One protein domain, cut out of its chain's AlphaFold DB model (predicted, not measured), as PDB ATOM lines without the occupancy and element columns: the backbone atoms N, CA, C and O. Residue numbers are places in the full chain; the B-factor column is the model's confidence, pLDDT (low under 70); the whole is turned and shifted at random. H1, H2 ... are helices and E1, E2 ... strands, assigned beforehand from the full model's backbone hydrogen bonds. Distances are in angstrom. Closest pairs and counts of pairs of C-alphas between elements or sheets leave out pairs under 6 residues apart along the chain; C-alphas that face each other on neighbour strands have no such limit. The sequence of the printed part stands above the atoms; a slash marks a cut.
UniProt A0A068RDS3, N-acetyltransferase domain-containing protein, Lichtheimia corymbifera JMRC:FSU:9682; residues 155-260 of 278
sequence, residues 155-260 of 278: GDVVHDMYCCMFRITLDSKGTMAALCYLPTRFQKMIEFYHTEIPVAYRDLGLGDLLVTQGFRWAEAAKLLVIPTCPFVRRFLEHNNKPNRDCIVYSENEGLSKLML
ATOM      1  N   GLY A 155     124.658  68.474  17.777       95.75
ATOM      2  CA  GLY A 155     124.360  69.675  16.990       95.75
ATOM      3  C   GLY A 155     125.594  70.482  16.575       95.75
ATOM      4  O   GLY A 155     125.513  71.231  15.604       95.75
ATOM      5  N   ASP A 156     126.731  70.298  17.249       97.06
ATOM      6  CA  ASP A 156     127.977  71.013  16.940       97.06
ATOM      7  C   ASP A 156     128.754  70.372  15.782       97.06
ATOM      8  O   ASP A 156     129.711  70.953  15.258       97.06
ATOM      9  N   VAL A 157     128.363  69.161  15.371       98.31
ATOM     10  CA  VAL A 157     129.000  68.449  14.265       98.31
ATOM     11  C   VAL A 157     128.479  68.982  12.937       98.31
ATOM     12  O   VAL A 157     127.333  68.748  12.550       98.31
ATOM     13  N   VAL A 158     129.363  69.627  12.184       98.38
ATOM     14  CA  VAL A 158     129.088  70.106  10.828       98.38
ATOM     15  C   VAL A 158     129.637  69.105   9.815       98.38
ATOM     16  O   VAL A 158     130.813  68.741   9.860       98.38
ATOM     17  N   HIS A 159     128.798  68.674   8.873       98.50
ATOM     18  CA  HIS A 159     129.220  67.865   7.728       98.50
ATOM     19  C   HIS A 159     129.637  68.776   6.571       98.50
ATOM     20  O   HIS A 159     128.804  69.430   5.949       98.50
ATOM     21  N   ASP A 160     130.937  68.835   6.296       98.19
ATOM     22  CA  ASP A 160     131.501  69.556   5.158       98.19
ATOM     23  C   ASP A 160     131.686  68.576   3.991       98.19
ATOM     24  O   ASP A 160     132.666  67.827   3.919       98.19
ATOM     25  N   MET A 161     130.703  68.549   3.089       97.31
ATOM     26  CA  MET A 161     130.707  67.658   1.923       97.31
ATOM     27  C   MET A 161     131.799  68.013   0.910       97.31
ATOM     28  O   MET A 161     132.314  67.119   0.246       97.31
ATOM     29  N   TYR A 162     132.190  69.287   0.808       97.50
ATOM     30  CA  TYR A 162     133.231  69.723  -0.127       97.50
ATOM     31  C   TYR A 162     134.609  69.241   0.312       97.50
ATOM     32  O   TYR A 162     135.418  68.827  -0.516       97.50
ATOM     33  N   CYS A 163     134.855  69.251   1.621       97.62
ATOM     34  CA  CYS A 163     136.105  68.769   2.198       97.62
ATOM     35  C   CYS A 163     136.054  67.286   2.603       97.62
ATOM     36  O   CYS A 163     137.017  66.786   3.178       97.62
ATOM     37  N   CYS A 164     134.941  66.594   2.332       98.38
ATOM     38  CA  CYS A 164     134.696  65.205   2.724       98.38
ATOM     39  C   CYS A 164     135.022  64.932   4.205       98.38
ATOM     40  O   CYS A 164     135.774  64.014   4.544       98.38
ATOM     41  N   MET A 165     134.470  65.740   5.114       98.56
ATOM     42  CA  MET A 165     134.714  65.571   6.549       98.56
ATOM     43  C   MET A 165     133.519  65.943   7.422       98.56
ATOM     44  O   MET A 165     132.671  66.754   7.059       98.56
ATOM     45  N   PHE A 166     133.492  65.375   8.619       98.75
ATOM     46  CA  PHE A 166     132.691  65.844   9.742       98.75
ATOM     47  C   PHE A 166     133.614  66.612  10.672       98.75
ATOM     48  O   PHE A 166     134.685  66.104  11.006       98.75
ATOM     49  N   ARG A 167     133.229  67.818  11.088       98.38
ATOM     50  CA  ARG A 167     134.082  68.679  11.911       98.38
ATOM     51  C   ARG A 167     133.323  69.354  13.040       98.38
ATOM     52  O   ARG A 167     132.135  69.632  12.912       98.38
ATOM     53  N   ILE A 168     134.049  69.667  14.107       98.25
ATOM     54  CA  ILE A 168     133.594  70.505  15.220       98.25
ATOM     55  C   ILE A 168     134.608  71.640  15.377       98.25
ATOM     56  O   ILE A 168     135.814  71.384  15.431       98.25
ATOM     57  N   THR A 169     134.128  72.880  15.454       97.88
ATOM     58  CA  THR A 169     134.970  74.042  15.782       97.88
ATOM     59  C   THR A 169     135.085  74.139  17.300       97.88
ATOM     60  O   THR A 169     134.073  74.266  17.980       97.88
ATOM     61  N   LEU A 170     136.302  74.043  17.834       96.25
ATOM     62  CA  LEU A 170     136.546  73.873  19.271       96.25
ATOM     63  C   LEU A 170     136.755  75.200  20.006       96.25
ATOM     64  O   LEU A 170     136.475  75.296  21.198       96.25
ATOM     65  N   ASP A 171     137.261  76.217  19.308       95.81
ATOM     66  CA  ASP A 171     137.536  77.535  19.872       95.81
ATOM     67  C   ASP A 171     137.354  78.665  18.847       95.81
ATOM     68  O   ASP A 171     137.183  78.449  17.646       95.81
ATOM     69  N   SER A 172     137.428  79.908  19.330       95.62
ATOM     70  CA  SER A 172     137.351  81.116  18.501       95.62
ATOM     71  C   SER A 172     138.561  81.319  17.584       95.62
ATOM     72  O   SER A 172     138.515  82.173  16.700       95.62
ATOM     73  N   LYS A 173     139.641  80.552  17.773       95.75
ATOM     74  CA  LYS A 173     140.837  80.594  16.920       95.75
ATOM     75  C   LYS A 173     140.696  79.692  15.693       95.75
ATOM     76  O   LYS A 173     141.578  79.706  14.839       95.75
ATOM     77  N   GLY A 174     139.602  78.935  15.595       95.31
ATOM     78  CA  GLY A 174     139.343  78.025  14.487       95.31
ATOM     79  C   GLY A 174     140.059  76.686  14.627       95.31
ATOM     80  O   GLY A 174     140.233  75.992  13.628       95.31
ATOM     81  N   THR A 175     140.482  76.296  15.833       97.00
ATOM     82  CA  THR A 175     140.959  74.930  16.072       97.00
ATOM     83  C   THR A 175     139.802  73.957  15.851       97.00
ATOM     84  O   THR A 175     138.694  74.192  16.334       97.00
ATOM     85  N   MET A 176     140.040  72.850  15.143       97.75
ATOM     86  CA  MET A 176     138.985  71.892  14.799       97.75
ATOM     87  C   MET A 176     139.357  70.462  15.180       97.75
ATOM     88  O   MET A 176     140.523  70.072  15.125       97.75
ATOM     89  N   ALA A 177     138.338  69.682  15.525       98.44
ATOM     90  CA  ALA A 177     138.376  68.224  15.517       98.44
ATOM     91  C   ALA A 177     137.670  67.727  14.252       98.44
ATOM     92  O   ALA A 177     136.651  68.308  13.867       98.44
ATOM     93  N   ALA A 178     138.180  66.671  13.616       98.56
ATOM     94  CA  ALA A 178     137.622  66.189  12.356       98.56
ATOM     95  C   ALA A 178     137.680  64.665  12.184       98.56
ATOM     96  O   ALA A 178     138.626  64.003  12.610       98.56
ATOM     97  N   LEU A 179     136.667  64.130  11.505       98.81
ATOM     98  CA  LEU A 179     136.639  62.801  10.903       98.81
ATOM     99  C   LEU A 179     136.584  62.980   9.388       98.81
ATOM    100  O   LEU A 179     135.603  63.506   8.864       98.81
ATOM    101  N   CYS A 180     137.620  62.530   8.693       98.75
ATOM    102  CA  CYS A 180     137.724  62.640   7.244       98.75
ATOM    103  C   CYS A 180     137.314  61.330   6.573       98.75
ATOM    104  O   CYS A 180     137.588  60.234   7.082       98.75
ATOM    105  N   TYR A 181     136.701  61.454   5.402       98.75
ATOM    106  CA  TYR A 181     136.331  60.328   4.564       98.75
ATOM    107  C   TYR A 181     136.716  60.560   3.105       98.75
ATOM    108  O   TYR A 181     136.973  61.687   2.690       98.75
ATOM    109  N   LEU A 182     136.770  59.482   2.330       98.06
ATOM    110  CA  LEU A 182     136.958  59.534   0.882       98.06
ATOM    111  C   LEU A 182     135.847  58.740   0.191       98.06
ATOM    112  O   LEU A 182     135.452  57.688   0.700       98.06
ATOM    113  N   PRO A 183     135.326  59.209  -0.955       97.62
ATOM    114  CA  PRO A 183     134.538  58.354  -1.829       97.62
ATOM    115  C   PRO A 183     135.432  57.250  -2.406       97.62
ATOM    116  O   PRO A 183     136.597  57.494  -2.724       97.62
ATOM    117  N   THR A 184     134.893  56.043  -2.565       97.12
ATOM    118  CA  THR A 184     135.611  54.968  -3.261       97.12
ATOM    119  C   THR A 184     135.300  54.995  -4.760       97.12
ATOM    120  O   THR A 184     134.590  55.876  -5.255       97.12
ATOM    121  N   ARG A 185     135.790  54.006  -5.520       96.12
ATOM    122  CA  ARG A 185     135.386  53.839  -6.931       96.12
ATOM    123  C   ARG A 185     133.895  53.500  -7.103       96.12
ATOM    124  O   ARG A 185     133.389  53.565  -8.222       96.12
ATOM    125  N   PHE A 186     133.190  53.149  -6.024       95.81
ATOM    126  CA  PHE A 186     131.757  52.859  -6.027       95.81
ATOM    127  C   PHE A 186     130.979  53.980  -5.339       95.81
ATOM    128  O   PHE A 186     131.192  54.275  -4.170       95.81
ATOM    129  N   GLN A 187     130.002  54.561  -6.039       94.50
ATOM    130  CA  GLN A 187     129.260  55.741  -5.563       94.50
ATOM    131  C   GLN A 187     128.501  55.526  -4.244       94.50
ATOM    132  O   GLN A 187     128.236  56.480  -3.523       94.50
ATOM    133  N   LYS A 188     128.141  54.277  -3.922       96.94
ATOM    134  CA  LYS A 188     127.432  53.914  -2.685       96.94
ATOM    135  C   LYS A 188     128.372  53.490  -1.558       96.94
ATOM    136  O   LYS A 188     127.942  52.805  -0.635       96.94
ATOM    137  N   MET A 189     129.651  53.835  -1.649       97.75
ATOM    138  CA  MET A 189     130.654  53.407  -0.693       97.75
ATOM    139  C   MET A 189     131.654  54.519  -0.400       97.75
ATOM    140  O   MET A 189     132.114  55.236  -1.288       97.75
ATOM    141  N   ILE A 190     131.993  54.639   0.876       98.44
ATOM    142  CA  ILE A 190     132.949  55.612   1.391       98.44
ATOM    143  C   ILE A 190     133.934  54.930   2.334       98.44
ATOM    144  O   ILE A 190     133.653  53.871   2.899       98.44
ATOM    145  N   GLU A 191     135.071  55.568   2.551       98.44
ATOM    146  CA  GLU A 191     136.108  55.103   3.460       98.44
ATOM    147  C   GLU A 191     136.361  56.142   4.552       98.44
ATOM    148  O   GLU A 191     136.711  57.283   4.259       98.44
ATOM    149  N   PHE A 192     136.223  55.749   5.819       98.69
ATOM    150  CA  PHE A 192     136.662  56.556   6.958       98.69
ATOM    151  C   PHE A 192     138.132  56.265   7.238       98.69
ATOM    152  O   PHE A 192     138.459  55.259   7.872       98.69
ATOM    153  N   TYR A 193     139.014  57.157   6.787       98.56
ATOM    154  CA  TYR A 193     140.459  56.912   6.777       98.56
ATOM    155  C   TYR A 193     141.225  57.650   7.882       98.56
ATOM    156  O   TYR A 193     142.281  57.187   8.319       98.56
ATOM    157  N   HIS A 194     140.697  58.764   8.397       98.62
ATOM    158  CA  HIS A 194     141.423  59.586   9.363       98.62
ATOM    159  C   HIS A 194     140.512  60.283  10.373       98.62
ATOM    160  O   HIS A 194     139.421  60.741  10.046       98.62
ATOM    161  N   THR A 195     140.990  60.388  11.610       98.62
ATOM    162  CA  THR A 195     140.364  61.157  12.687       98.62
ATOM    163  C   THR A 195     141.456  61.956  13.382       98.62
ATOM    164  O   THR A 195     142.452  61.366  13.803       98.62
ATOM    165  N   GLU A 196     141.259  63.265  13.521       98.25
ATOM    166  CA  GLU A 196     142.191  64.165  14.200       98.25
ATOM    167  C   GLU A 196     141.483  64.891  15.337       98.25
ATOM    168  O   GLU A 196     140.487  65.587  15.124       98.25
ATOM    169  N   ILE A 197     142.029  64.741  16.545       98.19
ATOM    170  CA  ILE A 197     141.587  65.450  17.745       98.19
ATOM    171  C   ILE A 197     142.813  66.146  18.349       98.19
ATOM    172  O   ILE A 197     143.738  65.452  18.810       98.19
ATOM    173  N   PRO A 198     142.829  67.492  18.392       97.75
ATOM    174  CA  PRO A 198     143.927  68.237  18.990       97.75
ATOM    175  C   PRO A 198     144.154  67.811  20.441       97.75
ATOM    176  O   PRO A 198     143.204  67.562  21.183       97.75
ATOM    177  N   VAL A 199     145.422  67.740  20.856       97.00
ATOM    178  CA  VAL A 199     145.838  67.134  22.137       97.00
ATOM    179  C   VAL A 199     145.081  67.705  23.340       97.00
ATOM    180  O   VAL A 199     144.657  66.941  24.198       97.00
ATOM    181  N   ALA A 200     144.859  69.022  23.369       96.12
ATOM    182  CA  ALA A 200     144.165  69.709  24.461       96.12
ATOM    183  C   ALA A 200     142.684  69.314  24.621       96.12
ATOM    184  O   ALA A 200     142.101  69.568  25.670       96.12
ATOM    185  N   TYR A 201     142.086  68.699  23.597       95.94
ATOM    186  CA  TYR A 201     140.674  68.310  23.558       95.94
ATOM    187  C   TYR A 201     140.481  66.788  23.473       95.94
ATOM    188  O   TYR A 201     139.371  66.304  23.233       95.94
ATOM    189  N   ARG A 202     141.556  66.007  23.645       94.62
ATOM    190  CA  ARG A 202     141.460  64.545  23.750       94.62
ATOM    191  C   ARG A 202     140.740  64.148  25.036       94.62
ATOM    192  O   ARG A 202     140.595  64.946  25.953       94.62
ATOM    193  N   ASP A 203     140.240  62.916  25.061       93.69
ATOM    194  CA  ASP A 203     139.514  62.329  26.198       93.69
ATOM    195  C   ASP A 203     138.188  63.028  26.565       93.69
ATOM    196  O   ASP A 203     137.554  62.686  27.560       93.69
ATOM    197  N   LEU A 204     137.707  63.946  25.716       93.81
ATOM    198  CA  LEU A 204     136.403  64.612  25.848       93.81
ATOM    199  C   LEU A 204     135.268  63.910  25.077       93.81
ATOM    200  O   LEU A 204     134.164  64.438  24.996       93.81
ATOM    201  N   GLY A 205     135.533  62.753  24.460       95.25
ATOM    202  CA  GLY A 205     134.540  62.016  23.661       95.25
ATOM    203  C   GLY A 205     134.264  62.591  22.262       95.25
ATOM    204  O   GLY A 205     133.376  62.110  21.566       95.25
ATOM    205  N   LEU A 206     135.040  63.584  21.809       96.88
ATOM    206  CA  LEU A 206     134.862  64.221  20.495       96.88
ATOM    207  C   LEU A 206     134.991  63.248  19.314       96.88
ATOM    208  O   LEU A 206     134.232  63.336  18.354       96.88
ATOM    209  N   GLY A 207     135.943  62.312  19.380       97.25
ATOM    210  CA  GLY A 207     136.126  61.305  18.332       97.25
ATOM    211  C   GLY A 207     134.900  60.402  18.191       97.25
ATOM    212  O   GLY A 207     134.400  60.205  17.088       97.25
ATOM    213  N   ASP A 208     134.369  59.919  19.313       96.25
ATOM    214  CA  ASP A 208     133.176  59.071  19.351       96.25
ATOM    215  C   ASP A 208     131.951  59.808  18.798       96.25
ATOM    216  O   ASP A 208     131.163  59.233  18.042       96.25
ATOM    217  N   LEU A 209     131.818  61.095  19.132       96.50
ATOM    218  CA  LEU A 209     130.758  61.969  18.638       96.50
ATOM    219  C   LEU A 209     130.817  62.124  17.110       96.50
ATOM    220  O   LEU A 209     129.817  61.892  16.425       96.50
ATOM    221  N   LEU A 210     131.999  62.440  16.571       98.25
ATOM    222  CA  LEU A 210     132.232  62.567  15.129       98.25
ATOM    223  C   LEU A 210     131.932  61.258  14.386       98.25
ATOM    224  O   LEU A 210     131.225  61.267  13.378       98.25
ATOM    225  N   VAL A 211     132.429  60.129  14.894       97.62
ATOM    226  CA  VAL A 211     132.229  58.807  14.283       97.62
ATOM    227  C   VAL A 211     130.768  58.382  14.330       97.62
ATOM    228  O   VAL A 211     130.240  57.892  13.331       97.62
ATOM    229  N   THR A 212     130.083  58.620  15.448       96.00
ATOM    230  CA  THR A 212     128.647  58.338  15.571       96.00
ATOM    231  C   THR A 212     127.843  59.121  14.540       96.00
ATOM    232  O   THR A 212     126.992  58.542  13.862       96.00
ATOM    233  N   GLN A 213     128.131  60.415  14.379       97.38
ATOM    234  CA  GLN A 213     127.431  61.244  13.404       97.38
ATOM    235  C   GLN A 213     127.761  60.840  11.960       97.38
ATOM    236  O   GLN A 213     126.860  60.797  11.122       97.38
ATOM    237  N   GLY A 214     129.015  60.471  11.681       97.44
ATOM    238  CA  GLY A 214     129.431  59.952  10.379       97.44
ATOM    239  C   GLY A 214     128.686  58.675   9.983       97.44
ATOM    240  O   GLY A 214     128.159  58.589   8.874       97.44
ATOM    241  N   PHE A 215     128.575  57.703  10.894       97.00
ATOM    242  CA  PHE A 215     127.807  56.480  10.635       97.00
ATOM    243  C   PHE A 215     126.312  56.745  10.481       97.00
ATOM    244  O   PHE A 215     125.699  56.193   9.572       97.00
ATOM    245  N   ARG A 216     125.735  57.619  11.314       95.88
ATOM    246  CA  ARG A 216     124.323  58.009  11.202       95.88
ATOM    247  C   ARG A 216     124.017  58.618   9.833       95.88
ATOM    248  O   ARG A 216     122.985  58.312   9.239       95.88
ATOM    249  N   TRP A 217     124.905  59.473   9.328       97.25
ATOM    250  CA  TRP A 217     124.775  60.023   7.981       97.25
ATOM    251  C   TRP A 217     124.874  58.933   6.909       97.25
ATOM    252  O   TRP A 217     124.019  58.879   6.027       97.25
ATOM    253  N   ALA A 218     125.872  58.050   6.998       96.75
ATOM    254  CA  ALA A 218     126.051  56.971   6.030       96.75
ATOM    255  C   ALA A 218     124.833  56.034   5.978       96.75
ATOM    256  O   ALA A 218     124.369  55.687   4.896       96.75
ATOM    257  N   GLU A 219     124.263  55.688   7.134       95.25
ATOM    258  CA  GLU A 219     123.045  54.883   7.242       95.25
ATOM    259  C   GLU A 219     121.841  55.580   6.593       95.25
ATOM    260  O   GLU A 219     121.178  54.998   5.732       95.25
ATOM    261  N   ALA A 220     121.606  56.855   6.921       95.38
ATOM    262  CA  ALA A 220     120.521  57.641   6.330       95.38
ATOM    263  C   ALA A 220     120.661  57.780   4.802       95.38
ATOM    264  O   ALA A 220     119.668  57.739   4.074       95.38
ATOM    265  N   ALA A 221     121.895  57.902   4.311       96.38
ATOM    266  CA  ALA A 221     122.216  57.982   2.889       96.38
ATOM    267  C   ALA A 221     122.298  56.606   2.194       96.38
ATOM    268  O   ALA A 221     122.544  56.553   0.988       96.38
ATOM    269  N   LYS A 222     122.087  55.499   2.923       95.94
ATOM    270  CA  LYS A 222     122.233  54.116   2.431       95.94
ATOM    271  C   LYS A 222     123.607  53.855   1.790       95.94
ATOM    272  O   LYS A 222     123.709  53.177   0.765       95.94
ATOM    273  N   LEU A 223     124.654  54.425   2.383       96.75
ATOM    274  CA  LEU A 223     126.050  54.240   1.994       96.75
ATOM    275  C   LEU A 223     126.678  53.095   2.785       96.75
ATOM    276  O   LEU A 223     126.387  52.905   3.965       96.75
ATOM    277  N   LEU A 224     127.591  52.375   2.140       97.69
ATOM    278  CA  LEU A 224     128.496  51.443   2.799       97.69
ATOM    279  C   LEU A 224     129.770  52.163   3.250       97.69
ATOM    280  O   LEU A 224     130.273  53.043   2.552       97.69
ATOM    281  N   VAL A 225     130.312  51.778   4.400       98.00
ATOM    282  CA  VAL A 225     131.477  52.412   5.022       98.00
ATOM    283  C   VAL A 225     132.584  51.391   5.234       98.00
ATOM    284  O   VAL A 225     132.367  50.378   5.899       98.00
ATOM    285  N   ILE A 226     133.781  51.711   4.741       98.19
ATOM    286  CA  ILE A 226     135.027  51.007   5.057       98.19
ATOM    287  C   ILE A 226     135.761  51.753   6.184       98.19
ATOM    288  O   ILE A 226     136.214  52.880   5.975       98.19
ATOM    289  N   PRO A 227     135.913  51.170   7.386       97.94
ATOM    290  CA  PRO A 227     136.587  51.822   8.505       97.94
ATOM    291  C   PRO A 227     138.093  51.511   8.500       97.94
ATOM    292  O   PRO A 227     138.563  50.687   9.282       97.94
ATOM    293  N   THR A 228     138.894  52.144   7.642       98.31
ATOM    294  CA  THR A 228     140.355  51.905   7.634       98.31
ATOM    295  C   THR A 228     141.077  52.625   8.771       98.31
ATOM    296  O   THR A 228     142.063  52.107   9.320       98.31
ATOM    297  N   CYS A 229     140.538  53.768   9.204       98.44
ATOM    298  CA  CYS A 229     141.044  54.538  10.331       98.44
ATOM    299  C   CYS A 229     141.158  53.663  11.599       98.44
ATOM    300  O   CYS A 229     140.153  53.105  12.055       98.44
ATOM    301  N   PRO A 230     142.345  53.567  12.233       98.19
ATOM    302  CA  PRO A 230     142.525  52.766  13.445       98.19
ATOM    303  C   PRO A 230     141.623  53.197  14.608       98.19
ATOM    304  O   PRO A 230     141.149  52.350  15.363       98.19
ATOM    305  N   PHE A 231     141.367  54.503  14.743       97.81
ATOM    306  CA  PHE A 231     140.464  55.024  15.768       97.81
ATOM    307  C   PHE A 231     139.034  54.522  15.547       97.81
ATOM    308  O   PHE A 231     138.421  53.998  16.473       97.81
ATOM    309  N   VAL A 232     138.533  54.609  14.310       97.62
ATOM    310  CA  VAL A 232     137.190  54.135  13.949       97.62
ATOM    311  C   VAL A 232     137.065  52.634  14.197       97.62
ATOM    312  O   VAL A 232     136.098  52.214  14.822       97.62
ATOM    313  N   ARG A 233     138.053  51.820  13.805       96.44
ATOM    314  CA  ARG A 233     138.045  50.374  14.104       96.44
ATOM    315  C   ARG A 233     137.939  50.096  15.599       96.44
ATOM    316  O   ARG A 233     137.048  49.366  16.020       96.44
ATOM    317  N   ARG A 234     138.764  50.764  16.407       96.06
ATOM    318  CA  ARG A 234     138.703  50.646  17.870       96.06
ATOM    319  C   ARG A 234     137.342  51.078  18.422       96.06
ATOM    320  O   ARG A 234     136.803  50.415  19.305       96.06
ATOM    321  N   PHE A 235     136.774  52.167  17.907       95.62
ATOM    322  CA  PHE A 235     135.434  52.624  18.277       95.62
ATOM    323  C   PHE A 235     134.371  51.556  17.984       95.62
ATOM    324  O   PHE A 235     133.454  51.368  18.789       95.62
ATOM    325  N   LEU A 236     134.493  50.843  16.861       94.88
ATOM    326  CA  LEU A 236     133.575  49.767  16.501       94.88
ATOM    327  C   LEU A 236     133.676  48.579  17.462       94.88
ATOM    328  O   LEU A 236     132.636  48.100  17.905       94.88
ATOM    329  N   GLU A 237     134.895  48.174  17.825       93.25
ATOM    330  CA  GLU A 237     135.172  47.075  18.766       93.25
ATOM    331  C   GLU A 237     134.602  47.331  20.169       93.25
ATOM    332  O   GLU A 237     134.114  46.414  20.825       93.25
ATOM    333  N   HIS A 238     134.660  48.578  20.650       92.38
ATOM    334  CA  HIS A 238     134.180  48.927  21.994       92.38
ATOM    335  C   HIS A 238     132.657  49.091  22.043       92.38
ATOM    336  O   HIS A 238     132.028  48.829  23.067       92.38
ATOM    337  N   ASN A 239     132.052  49.515  20.935       87.88
ATOM    338  CA  ASN A 239     130.618  49.730  20.831       87.88
ATOM    339  C   ASN A 239     129.967  48.536  20.121       87.88
ATOM    340  O   ASN A 239     129.676  48.615  18.926       87.88
ATOM    341  N   ASN A 240     129.710  47.460  20.876       67.62
ATOM    342  CA  ASN A 240     128.998  46.245  20.441       67.62
ATOM    343  C   ASN A 240     127.497  46.497  20.186       67.62
ATOM    344  O   ASN A 240     126.626  45.818  20.731       67.62
ATOM    345  N   LYS A 241     127.162  47.502  19.371       74.69
ATOM    346  CA  LYS A 241     125.792  47.656  18.879       74.69
ATOM    347  C   LYS A 241     125.546  46.598  17.795       74.69
ATOM    348  O   LYS A 241     126.307  46.567  16.829       74.69
ATOM    349  N   PRO A 242     124.501  45.764  17.928       54.09
ATOM    350  CA  PRO A 242     124.304  44.579  17.092       54.09
ATOM    351  C   PRO A 242     123.876  44.868  15.648       54.09
ATOM    352  O   PRO A 242     123.731  43.930  14.877       54.09
ATOM    353  N   ASN A 243     123.681  46.129  15.258       62.19
ATOM    354  CA  ASN A 243     123.239  46.464  13.913       62.19
ATOM    355  C   ASN A 243     124.094  47.591  13.325       62.19
ATOM    356  O   ASN A 243     123.940  48.760  13.682       62.19
ATOM    357  N   ARG A 244     125.040  47.214  12.463       79.50
ATOM    358  CA  ARG A 244     125.828  48.137  11.641       79.50
ATOM    359  C   ARG A 244     125.881  47.618  10.209       79.50
ATOM    360  O   ARG A 244     126.956  47.415   9.649       79.50
ATOM    361  N   ASP A 245     124.704  47.409   9.624       90.19
ATOM    362  CA  ASP A 245     124.541  46.885   8.264       90.19
ATOM    363  C   ASP A 245     125.259  47.721   7.191       90.19
ATOM    364  O   ASP A 245     125.579  47.213   6.119       90.19
ATOM    365  N   CYS A 246     125.580  48.984   7.462       94.12
ATOM    366  CA  CYS A 246     126.352  49.815   6.545       94.12
ATOM    367  C   CYS A 246     127.867  49.536   6.555       94.12
ATOM    368  O   CYS A 246     128.572  50.090   5.720       94.12
ATOM    369  N   ILE A 247     128.406  48.709   7.454       96.19
ATOM    370  CA  ILE A 247     129.859  48.486   7.551       96.19
ATOM    371  C   ILE A 247     130.306  47.311   6.688       96.19
ATOM    372  O   ILE A 247     129.692  46.245   6.712       96.19
ATOM    373  N   VAL A 248     131.408  47.516   5.968       96.56
ATOM    374  CA  VAL A 248     132.134  46.501   5.192       96.56
ATOM    375  C   VAL A 248     133.640  46.706   5.375       96.56
ATOM    376  O   VAL A 248     134.085  47.826   5.613       96.56
ATOM    377  N   TYR A 249     134.455  45.658   5.279       95.81
ATOM    378  CA  TYR A 249     135.905  45.747   5.516       95.81
ATOM    379  C   TYR A 249     136.731  45.829   4.234       95.81
ATOM    380  O   TYR A 249     137.935  46.082   4.279       95.81
ATOM    381  N   SER A 250     136.096  45.637   3.081       96.69
ATOM    382  CA  SER A 250     136.724  45.791   1.774       96.69
ATOM    383  C   SER A 250     135.715  46.253   0.730       96.69
ATOM    384  O   SER A 250     134.508  46.040   0.861       96.69
ATOM    385  N   GLU A 251     136.216  46.831  -0.359       96.06
ATOM    386  CA  GLU A 251     135.357  47.197  -1.485       96.06
ATOM    387  C   GLU A 251     134.670  45.980  -2.114       96.06
ATOM    388  O   GLU A 251     133.524  46.073  -2.539       96.06
ATOM    389  N   ASN A 252     135.351  44.830  -2.166       96.12
ATOM    390  CA  ASN A 252     134.804  43.609  -2.760       96.12
ATOM    391  C   ASN A 252     133.640  43.029  -1.938       96.12
ATOM    392  O   ASN A 252     132.650  42.546  -2.490       96.12
ATOM    393  N   GLU A 253     133.742  43.108  -0.613       95.19
ATOM    394  CA  GLU A 253     132.650  42.753   0.293       95.19
ATOM    395  C   GLU A 253     131.445  43.675   0.078       95.19
ATOM    396  O   GLU A 253     130.320  43.206  -0.098       95.19
ATOM    397  N   GLY A 254     131.679  44.988   0.005       94.75
ATOM    398  CA  GLY A 254     130.594  45.932  -0.243       94.75
ATOM    399  C   GLY A 254     129.984  45.814  -1.637       94.75
ATOM    400  O   GLY A 254     128.772  45.945  -1.772       94.75
ATOM    401  N   LEU A 255     130.771  45.476  -2.658       94.50
ATOM    402  CA  LEU A 255     130.255  45.127  -3.982       94.50
ATOM    403  C   LEU A 255     129.303  43.938  -3.928       94.50
ATOM    404  O   LEU A 255     128.191  44.028  -4.443       94.50
ATOM    405  N   SER A 256     129.720  42.853  -3.273       93.88
ATOM    406  CA  SER A 256     128.876  41.670  -3.087       93.88
ATOM    407  C   SER A 256     127.560  42.048  -2.405       93.88
ATOM    408  O   SER A 256     126.491  41.642  -2.851       93.88
ATOM    409  N   LYS A 257     127.622  42.916  -1.389       93.00
ATOM    410  CA  LYS A 257     126.443  43.407  -0.664       93.00
ATOM    411  C   LYS A 257     125.520  44.290  -1.509       93.00
ATOM    412  O   LYS A 257     124.312  44.259  -1.312       93.00
ATOM    413  N   LEU A 258     126.071  45.064  -2.443       92.06
ATOM    414  CA  LEU A 258     125.301  45.914  -3.358       92.06
ATOM    415  C   LEU A 258     124.714  45.144  -4.550       92.06
ATOM    416  O   LEU A 258     123.721  45.595  -5.117       92.06
ATOM    417  N   MET A 259     125.344  44.039  -4.957       89.75
ATOM    418  CA  MET A 259     124.906  43.203  -6.081       89.75
ATOM    419  C   MET A 259     123.910  42.116  -5.681       89.75
ATOM    420  O   MET A 259     123.174  41.632  -6.540       89.75
ATOM    421  N   LEU A 260     123.877  41.722  -4.407       81.94
ATOM    422  CA  LEU A 260     122.846  40.822  -3.914       81.94
ATOM    423  C   LEU A 260     121.474  41.495  -4.087       81.94
ATOM    424  O   LEU A 260     121.315  42.653  -3.683       81.94
TER     425      LEU A 260
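AT A GLANCE: This is residues 155 to 260 of the 278 residues of the protein "N-acetyltransferase domain-containing protein" of Lichtheimia corymbifera JMRC:FSU:9682 (UniProt A0A068RDS3). A strongly twisted, curled sheet of five strands has the long helix H1 lying over its strands E2 and E3, with the short helix H2 standing up from the same face over E4. A third helix, H3, packs over the edge strand E5 at one end of the long axis, and the loop of residues 239 to 250 leads to it from H2. The printed part has 106 residues, with the order E1 E2 E3 E4 H1 E5 H2 H3; the sheet runs E1, E2, E3, E4, E5 and is mixed. The class is mixed, helices and strands; the whole is compact, with a radius of gyration of the C-alphas of 14.0 A, yet elongated, spanning 48 by 30 by 21 A.

IN THESE COORDINATES: E1 is residues 158 to 160, beginning at C-alpha 158 at (129.088, 70.106, 10.828), and E2 is residues 165 to 169. E3, residues 176 to 183, measures 21.9 A, and E4, residues 189 to 196, measures 21.7 A. H1, residues 206 to 220, measures 21.2 A and begins at (134.862, 64.221, 20.495). E5 is residues 224 to 227, H2 is residues 230 to 238, and H3 is residues 251 to 259, ending at C-alpha 259 at (124.906, 43.203, -6.081).

HOW THE PARTS SIT: E1 to E4 form a meander, each strand the antiparallel neighbour of the one before. N 158 and O 167 of E1 and E2 are 2.9 A apart, N 166 and O 179 of E2 and E3 2.8 A, and N 180 and O 194 of E3 and E4 2.9 A, within hydrogen-bond range. E5 is parallel to E4, with N 226 and O 190 2.8 A apart. E4, H1 and E5 form a strand-helix-strand unit, two parallel neighbour strands with a helix between, and its crossover is right-handed. H1 is on the sheet at a height of 7.4 A, slantwise to E3, only just, at 33 degrees on the local plane; the closest C-alphas, of Leu 179 and Leu 210, are 6.1 A apart. H2, on the same face, is close to H1 but not clearly touching, with the C-alphas of Val 211 and Val 232 6.8 A apart, about perpendicular at 81 degrees. H3 runs along E5, at 16 degrees on the local plane; the closest C-alphas, of Leu 224 and Gly 254, are 6.6 A apart. H1 and H3 are apart. In H1, H2 and H3 every O i to N i+4 pair is within hydrogen-bond range.

THE WHOLE: The C-alphas farthest apart, of Lys 173 and Leu 260, are 48.4 A apart. The printed part has no cut, and the link from H2 to H3 is long. Mean pLDDT of the printed part is 95.0; residues 240 and 242 to 243 are under 70.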